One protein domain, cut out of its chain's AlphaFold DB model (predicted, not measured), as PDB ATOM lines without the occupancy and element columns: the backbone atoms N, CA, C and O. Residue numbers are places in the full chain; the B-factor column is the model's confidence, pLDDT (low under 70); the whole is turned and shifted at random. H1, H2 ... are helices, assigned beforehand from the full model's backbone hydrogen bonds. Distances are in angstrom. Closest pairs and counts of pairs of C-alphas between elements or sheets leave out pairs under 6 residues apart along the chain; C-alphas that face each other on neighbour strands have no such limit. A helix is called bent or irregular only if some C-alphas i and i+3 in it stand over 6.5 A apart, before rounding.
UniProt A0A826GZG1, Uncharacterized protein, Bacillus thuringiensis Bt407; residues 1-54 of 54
ATOM      1  N   MET A   1     -20.875  38.981  64.959       66.12
ATOM      2  CA  MET A   1     -20.330  38.438  66.225       66.12
ATOM      3  C   MET A   1     -20.957  37.105  66.645       66.12
ATOM      4  O   MET A   1     -20.296  36.095  66.454       66.12
ATOM      5  N   LEU A   2     -22.206  37.026  67.137       67.38
ATOM      6  CA  LEU A   2     -22.776  35.735  67.593       67.38
ATOM      7  C   LEU A   2     -23.070  34.755  66.439       67.38
ATOM      8  O   LEU A   2     -22.655  33.604  66.480       67.38
ATOM      9  N   LYS A   3     -23.673  35.246  65.346       70.12
ATOM     10  CA  LYS A   3     -23.899  34.456  64.116       70.12
ATOM     11  C   LYS A   3     -22.602  33.954  63.468       70.12
ATOM     12  O   LYS A   3     -22.605  32.925  62.802       70.12
ATOM     13  N   GLU A   4     -21.495  34.671  63.657       75.00
ATOM     14  CA  GLU A   4     -20.177  34.247  63.169       75.00
ATOM     15  C   GLU A   4     -19.555  33.185  64.076       75.00
ATOM     16  O   GLU A   4     -19.013  32.214  63.556       75.00
ATOM     17  N   LYS A   5     -19.680  33.317  65.409       70.94
ATOM     18  CA  LYS A   5     -19.331  32.248  66.363       70.94
ATOM     19  C   LYS A   5     -20.146  30.983  66.079       70.94
ATOM     20  O   LYS A   5     -19.563  29.916  65.945       70.94
ATOM     21  N   GLN A   6     -21.455  31.117  65.865       73.81
ATOM     22  CA  GLN A   6     -22.342  30.011  65.506       73.81
ATOM     23  C   GLN A   6     -21.914  29.323  64.204       73.81
ATOM     24  O   GLN A   6     -21.770  28.104  64.174       73.81
ATOM     25  N   LYS A   7     -21.637  30.094  63.140       76.25
ATOM     26  CA  LYS A   7     -21.122  29.543  61.874       76.25
ATOM     27  C   LYS A   7     -19.762  28.864  62.030       76.25
ATOM     28  O   LYS A   7     -19.539  27.841  61.396       76.25
ATOM     29  N   LYS A   8     -18.859  29.422  62.842       78.81
ATOM     30  CA  LYS A   8     -17.529  28.843  63.094       78.81
ATOM     31  C   LYS A   8     -17.594  27.553  63.905       78.81
ATOM     32  O   LYS A   8     -16.814  26.649  63.647       78.81
ATOM     33  N   MET A   9     -18.500  27.485  64.875       75.38
ATOM     34  CA  MET A   9     -18.662  26.328  65.753       75.38
ATOM     35  C   MET A   9     -19.566  25.246  65.152       75.38
ATOM     36  O   MET A   9     -19.540  24.124  65.636       75.38
ATOM     37  N   ASN A  10     -20.328  25.559  64.096       84.88
ATOM     38  CA  ASN A  10     -21.282  24.651  63.450       84.88
ATOM     39  C   ASN A  10     -22.268  24.010  64.447       84.88
ATOM     40  O   ASN A  10     -22.593  22.832  64.358       84.88
ATOM     41  N   VAL A  11     -22.717  24.808  65.418       82.31
ATOM     42  CA  VAL A  11     -23.673  24.391  66.450       82.31
ATOM     43  C   VAL A  11     -25.014  25.086  66.261       82.31
ATOM     44  O   VAL A  11     -25.115  26.173  65.667       82.31
ATOM     45  N   SER A  12     -26.065  24.473  66.797       83.81
ATOM     46  CA  SER A  12     -27.361  25.131  66.904       83.81
ATOM     47  C   SER A  12     -27.292  26.338  67.852       83.81
ATOM     48  O   SER A  12     -26.393  26.471  68.679       83.81
ATOM     49  N   GLN A  13     -28.246  27.260  67.725       73.62
ATOM     50  CA  GLN A  13     -28.311  28.460  68.571       73.62
ATOM     51  C   GLN A  13     -28.462  28.109  70.060       73.62
ATOM     52  O   GLN A  13     -27.868  28.770  70.902       73.62
ATOM     53  N   ASN A  14     -29.217  27.052  70.372       78.25
ATOM     54  CA  ASN A  14     -29.409  26.591  71.747       78.25
ATOM     55  C   ASN A  14     -28.115  26.001  72.313       78.25
ATOM     56  O   ASN A  14     -27.676  26.428  73.372       78.25
ATOM     57  N   GLU A  15     -27.434  25.134  71.554       79.62
ATOM     58  CA  GLU A  15     -26.122  24.611  71.957       79.62
ATOM     59  C   GLU A  15     -25.083  25.718  72.128       79.62
ATOM     60  O   GLU A  15     -24.196  25.610  72.968       79.62
ATOM     61  N   LEU A  16     -25.171  26.796  71.346       82.00
ATOM     62  CA  LEU A  16     -24.283  27.939  71.512       82.00
ATOM     63  C   LEU A  16     -24.446  28.581  72.896       82.00
ATOM     64  O   LEU A  16     -23.443  28.957  73.492       82.00
ATOM     65  N   TYR A  17     -25.681  28.716  73.386       76.12
ATOM     66  CA  TYR A  17     -25.969  29.265  74.711       76.12
ATOM     67  C   TYR A  17     -25.681  28.270  75.835       76.12
ATOM     68  O   TYR A  17     -25.134  28.679  76.853       76.12
ATOM     69  N   ASP A  18     -25.962  26.982  75.631       81.19
ATOM     70  CA  ASP A  18     -25.675  25.934  76.618       81.19
ATOM     71  C   ASP A  18     -24.167  25.765  76.857       81.19
ATOM     72  O   ASP A  18     -23.736  25.478  77.971       81.19
ATOM     73  N   ASN A  19     -23.351  25.980  75.820       79.12
ATOM     74  CA  ASN A  19     -21.891  25.930  75.911       79.12
ATOM     75  C   ASN A  19     -21.249  27.284  76.261       79.12
ATOM     76  O   ASN A  19     -20.023  27.379  76.340       79.12
ATOM     77  N   MET A  20     -22.037  28.347  76.432       82.62
ATOM     78  CA  MET A  20     -21.509  29.670  76.746       82.62
ATOM     79  C   MET A  20     -21.230  29.780  78.240       82.62
ATOM     80  O   MET A  20     -22.042  29.381  79.073       82.62
ATOM     81  N   SER A  21     -20.093  30.376  78.602       81.38
ATOM     82  CA  SER A  21     -19.845  30.680  80.010       81.38
ATOM     83  C   SER A  21     -20.920  31.631  80.549       81.38
ATOM     84  O   SER A  21     -21.492  32.447  79.814       81.38
ATOM     85  N   TYR A  22     -21.195  31.544  81.850       77.31
ATOM     86  CA  TYR A  22     -22.156  32.432  82.502       77.31
ATOM     87  C   TYR A  22     -21.793  33.913  82.292       77.31
ATOM     88  O   TYR A  22     -22.662  34.728  81.986       77.31
ATOM     89  N   GLU A  23     -20.506  34.257  82.381       74.25
ATOM     90  CA  GLU A  23     -20.021  35.622  82.154       74.25
ATOM     91  C   GLU A  23     -20.282  36.101  80.721       74.25
ATOM     92  O   GLU A  23     -20.839  37.184  80.528       74.25
ATOM     93  N   GLU A  24     -19.958  35.290  79.708       74.50
ATOM     94  CA  GLU A  24     -20.237  35.634  78.307       74.50
ATOM     95  C   GLU A  24     -21.743  35.758  78.034       74.50
ATOM     96  O   GLU A  24     -22.167  36.670  77.317       74.50
ATOM     97  N   SER A  25     -22.559  34.903  78.653       76.50
ATOM     98  CA  SER A  25     -24.021  34.955  78.542       76.50
ATOM     99  C   SER A  25     -24.580  36.258  79.112       76.50
ATOM    100  O   SER A  25     -25.392  36.917  78.466       76.50
ATOM    101  N   GLN A  26     -24.095  36.686  80.280       73.31
ATOM    102  CA  GLN A  26     -24.512  37.930  80.930       73.31
ATOM    103  C   GLN A  26     -24.108  39.179  80.136       73.31
ATOM    104  O   GLN A  26     -24.874  40.146  80.092       73.31
ATOM    105  N   VAL A  27     -22.941  39.162  79.482       74.94
ATOM    106  CA  VAL A  27     -22.494  40.239  78.582       74.94
ATOM    107  C   VAL A  27     -23.377  40.304  77.339       74.94
ATOM    108  O   VAL A  27     -23.824  41.386  76.959       74.94
ATOM    109  N   HIS A  28     -23.692  39.159  76.724       70.75
ATOM    110  CA  HIS A  28     -24.602  39.104  75.578       70.75
ATOM    111  C   HIS A  28     -26.024  39.532  75.933       70.75
ATOM    112  O   HIS A  28     -26.675  40.192  75.120       70.75
ATOM    113  N   TYR A  29     -26.490  39.180  77.130       68.69
ATOM    114  CA  TYR A  29     -27.782  39.605  77.642       68.69
ATOM    115  C   TYR A  29     -27.799  41.118  77.863       68.69
ATOM    116  O   TYR A  29     -28.693  41.781  77.358       68.69
ATOM    117  N   HIS A  30     -26.769  41.689  78.497       66.12
ATOM    118  CA  HIS A  30     -26.632  43.140  78.660       66.12
ATOM    119  C   HIS A  30     -26.545  43.885  77.325       66.12
ATOM    120  O   HIS A  30     -27.156  44.939  77.181       66.12
ATOM    121  N   TYR A  31     -25.827  43.344  76.339       65.44
ATOM    122  CA  TYR A  31     -25.688  43.976  75.024       65.44
ATOM    123  C   TYR A  31     -26.989  43.934  74.204       65.44
ATOM    124  O   TYR A  31     -27.259  44.846  73.430       65.44
ATOM    125  N   GLN A  32     -27.808  42.889  74.375       63.31
ATOM    126  CA  GLN A  32     -29.137  42.775  73.756       63.31
ATOM    127  C   GLN A  32     -30.263  43.378  74.611       63.31
ATOM    128  O   GLN A  32     -31.407  43.446  74.163       63.31
ATOM    129  N   SER A  33     -29.955  43.809  75.833       58.56
ATOM    130  CA  SER A  33     -30.934  44.297  76.794       58.56
ATOM    131  C   SER A  33     -31.456  45.671  76.373       58.56
ATOM    132  O   SER A  33     -30.707  46.639  76.271       58.56
ATOM    133  N   ASN A  34     -32.773  45.777  76.207       63.91
ATOM    134  CA  ASN A  34     -33.483  47.057  76.199       63.91
ATOM    135  C   ASN A  34     -33.514  47.616  77.645       63.91
ATOM    136  O   ASN A  34     -33.341  46.861  78.602       63.91
ATOM    137  N   VAL A  35     -33.758  48.914  77.849       65.44
ATOM    138  CA  VAL A  35     -33.897  49.553  79.179       65.44
ATOM    139  C   VAL A  35     -34.836  48.774  80.110       65.44
ATOM    140  O   VAL A  35     -34.598  48.704  81.313       65.44
ATOM    141  N   PHE A  36     -35.851  48.111  79.556       70.06
ATOM    142  CA  PHE A  36     -36.809  47.297  80.305       70.06
ATOM    143  C   PHE A  36     -36.243  45.985  80.883       70.06
ATOM    144  O   PHE A  36     -36.802  45.464  81.842       70.06
ATOM    145  N   THR A  37     -35.139  45.450  80.352       68.19
ATOM    146  CA  THR A  37     -34.516  44.193  80.819       68.19
ATOM    147  C   THR A  37     -33.303  44.418  81.734       68.19
ATOM    148  O   THR A  37     -32.814  43.477  82.367       68.19
ATOM    149  N   ILE A  38     -32.866  45.673  81.892       73.06
ATOM    150  CA  ILE A  38     -31.788  46.067  82.814       73.06
ATOM    151  C   ILE A  38     -32.140  45.761  84.286       73.06
ATOM    152  O   ILE A  38     -31.287  45.195  84.974       73.06
ATOM    153  N   PRO A  39     -33.367  46.030  84.792       79.38
ATOM    154  CA  PRO A  39     -33.702  45.745  86.189       79.38
ATOM    155  C   PRO A  39     -33.617  44.252  86.535       79.38
ATOM    156  O   PRO A  39     -33.072  43.887  87.574       79.38
ATOM    157  N   ALA A  40     -34.097  43.380  85.644       77.81
ATOM    158  CA  ALA A  40     -34.039  41.932  85.845       77.81
ATOM    159  C   ALA A  40     -32.590  41.414  85.845       77.81
ATOM    160  O   ALA A  40     -32.209  40.629  86.714       77.81
ATOM    161  N   SER A  41     -31.765  41.913  84.918       76.19
ATOM    162  CA  SER A  41     -30.342  41.561  84.821       76.19
ATOM    163  C   SER A  41     -29.560  41.986  86.070       76.19
ATOM    164  O   SER A  41     -28.716  41.235  86.566       76.19
ATOM    165  N   LEU A  42     -29.880  43.161  86.628       81.06
ATOM    166  CA  LEU A  42     -29.292  43.652  87.872       81.06
ATOM    167  C   LEU A  42     -29.645  42.741  89.057       81.06
ATOM    168  O   LEU A  42     -28.746  42.308  89.778       81.06
ATOM    169  N   VAL A  43     -30.922  42.388  89.230       86.50
ATOM    170  CA  VAL A  43     -31.365  41.491  90.312       86.50
ATOM    171  C   VAL A  43     -30.711  40.110  90.197       86.50
ATOM    172  O   VAL A  43     -30.187  39.600  91.189       86.50
ATOM    173  N   ALA A  44     -30.654  39.530  88.996       84.00
ATOM    174  CA  ALA A  44     -29.988  38.248  88.761       84.00
ATOM    175  C   ALA A  44     -28.495  38.294  89.136       84.00
ATOM    176  O   ALA A  44     -27.988  37.379  89.787       84.00
ATOM    177  N   SER A  45     -27.802  39.389  88.801       80.06
ATOM    178  CA  SER A  45     -26.387  39.571  89.145       80.06
ATOM    179  C   SER A  45     -26.137  39.638  90.658       80.06
ATOM    180  O   SER A  45     -25.146  39.089  91.142       80.06
ATOM    181  N   ILE A  46     -27.055  40.250  91.417       87.56
ATOM    182  CA  ILE A  46     -26.987  40.329  92.881       87.56
ATOM    183  C   ILE A  46     -27.185  38.939  93.489       87.56
ATOM    184  O   ILE A  46     -26.376  38.512  94.310       87.56
ATOM    185  N   ILE A  47     -28.215  38.203  93.054       88.88
ATOM    186  CA  ILE A  47     -28.498  36.847  93.548       88.88
ATOM    187  C   ILE A  47     -27.317  35.914  93.273       88.88
ATOM    188  O   ILE A  47     -26.901  35.172  94.162       88.88
ATOM    189  N   TYR A  48     -26.750  35.966  92.065       87.06
ATOM    190  CA  TYR A  48     -25.586  35.158  91.711       87.06
ATOM    191  C   TYR A  48     -24.401  35.436  92.639       87.06
ATOM    192  O   TYR A  48     -23.833  34.490  93.186       87.06
ATOM    193  N   LYS A  49     -24.072  36.717  92.867       83.25
ATOM    194  CA  LYS A  49     -22.999  37.115  93.786       83.25
ATOM    195  C   LYS A  49     -23.248  36.617  95.204       83.25
ATOM    196  O   LYS A  49     -22.335  36.078  95.803       83.25
ATOM    197  N   VAL A  50     -24.467  36.743  95.725       89.94
ATOM    198  CA  VAL A  50     -24.793  36.266  97.079       89.94
ATOM    199  C   VAL A  50     -24.663  34.744  97.187       89.94
ATOM    200  O   VAL A  50     -24.103  34.257  98.161       89.94
ATOM    201  N   LYS A  51     -25.132  33.981  96.189       84.94
ATOM    202  CA  LYS A  51     -25.068  32.508  96.223       84.94
ATOM    203  C   LYS A  51     -23.655  31.939  96.067       84.94
ATOM    204  O   LYS A  51     -23.438  30.819  96.506       84.94
ATOM    205  N   HIS A  52     -22.741  32.672  95.436       84.69
ATOM    206  CA  HIS A  52     -21.374  32.212  95.151       84.69
ATOM    207  C   HIS A  52     -20.295  32.956  95.953       84.69
ATOM    208  O   HIS A  52     -19.112  32.726  95.735       84.69
ATOM    209  N   ALA A  53     -20.679  33.866  96.854       71.19
ATOM    210  CA  ALA A  53     -19.760  34.532  97.782       71.19
ATOM    211  C   ALA A  53     -19.518  33.731  99.080       71.19
ATOM    212  O   ALA A  53     -18.837  34.238  99.970       71.19
ATOM    213  N   ALA A  54     -20.088  32.524  99.191       54.44
ATOM    214  CA  ALA A  54     -19.877  31.574 100.283       54.44
ATOM    215  C   ALA A  54     -18.892  30.476  99.870       54.44
ATOM    216  O   ALA A  54     -19.014  29.996  98.718       54.44
TER     217      ALA A  54
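AT A GLANCE: This is residues 1 to 54 of the 54 residues of an uncharacterized protein of Bacillus thuringiensis Bt407 (UniProt A0A826GZG1). The longest helix, H4, makes a loose helical hairpin with H3, the two running opposite ways, and residues 46 to 54, of which 46 to 52 belong to H4, stick out free. From the H3 side of this hairpin the chain of short helices H2 and H1 reaches away from H4, so that the model is a flat, open zigzag. The printed part has 54 residues with four named helices, in the order H1, H2, H3, H4, and no named strand; the class is all helix. The whole is loose, with a radius of gyration of the C-alphas of 13.3 A and spans of 36 by 29 by 14 A.

IN THESE COORDINATES: H4, residues 35 to 52, is 26.7 A long, from C-alpha 35 at (-33.897, 49.553, 79.179) to C-alpha 52 at (-21.374, 32.212, 95.151). It is irregular, but only just: C-alphas 36 and 39 are 6.8 A apart. H3, residues 22 to 32, is 15.2 A long. H2 is residues 13 to 18, 8.8 A, and H1 is residues 2 to 9, 10.4 A, beginning at C-alpha 2 (-22.776, 35.735, 67.593).

HOW THE PARTS SIT: H4 touches H3 with residues 38 to 41 alone, at a shallow tilt of 12 degrees, opposite ways; the closest C-alphas are those of His 30 and Ile 38, 7.2 A. H2 and H3 are close but not clearly touching, with C-alphas of Tyr 17 and Ser 25 closest at 7.1 A, at a steep tilt of 43 degrees, opposite ways. H1 and H2 are close but not clearly touching, about perpendicular at 82 degrees; the C-alphas of Gln 6 and Leu 16 are closest, at 6.6 A. H1 is apart from H3 and H4, and H2 is apart from H4. In H1, H2 and H3 every O i to N i+4 pair is within hydrogen-bond range; in H4, 12 of 14 are.

THE WHOLE: The C-alphas farthest apart, those of Lys 7 and Ala 54, are 38.5 A apart. The printed part has no cut, and the three links are tight. The mean pLDDT of the printed part is 75.9; residues 1 to 2, 29 to 35, 37 and 54 are under 70.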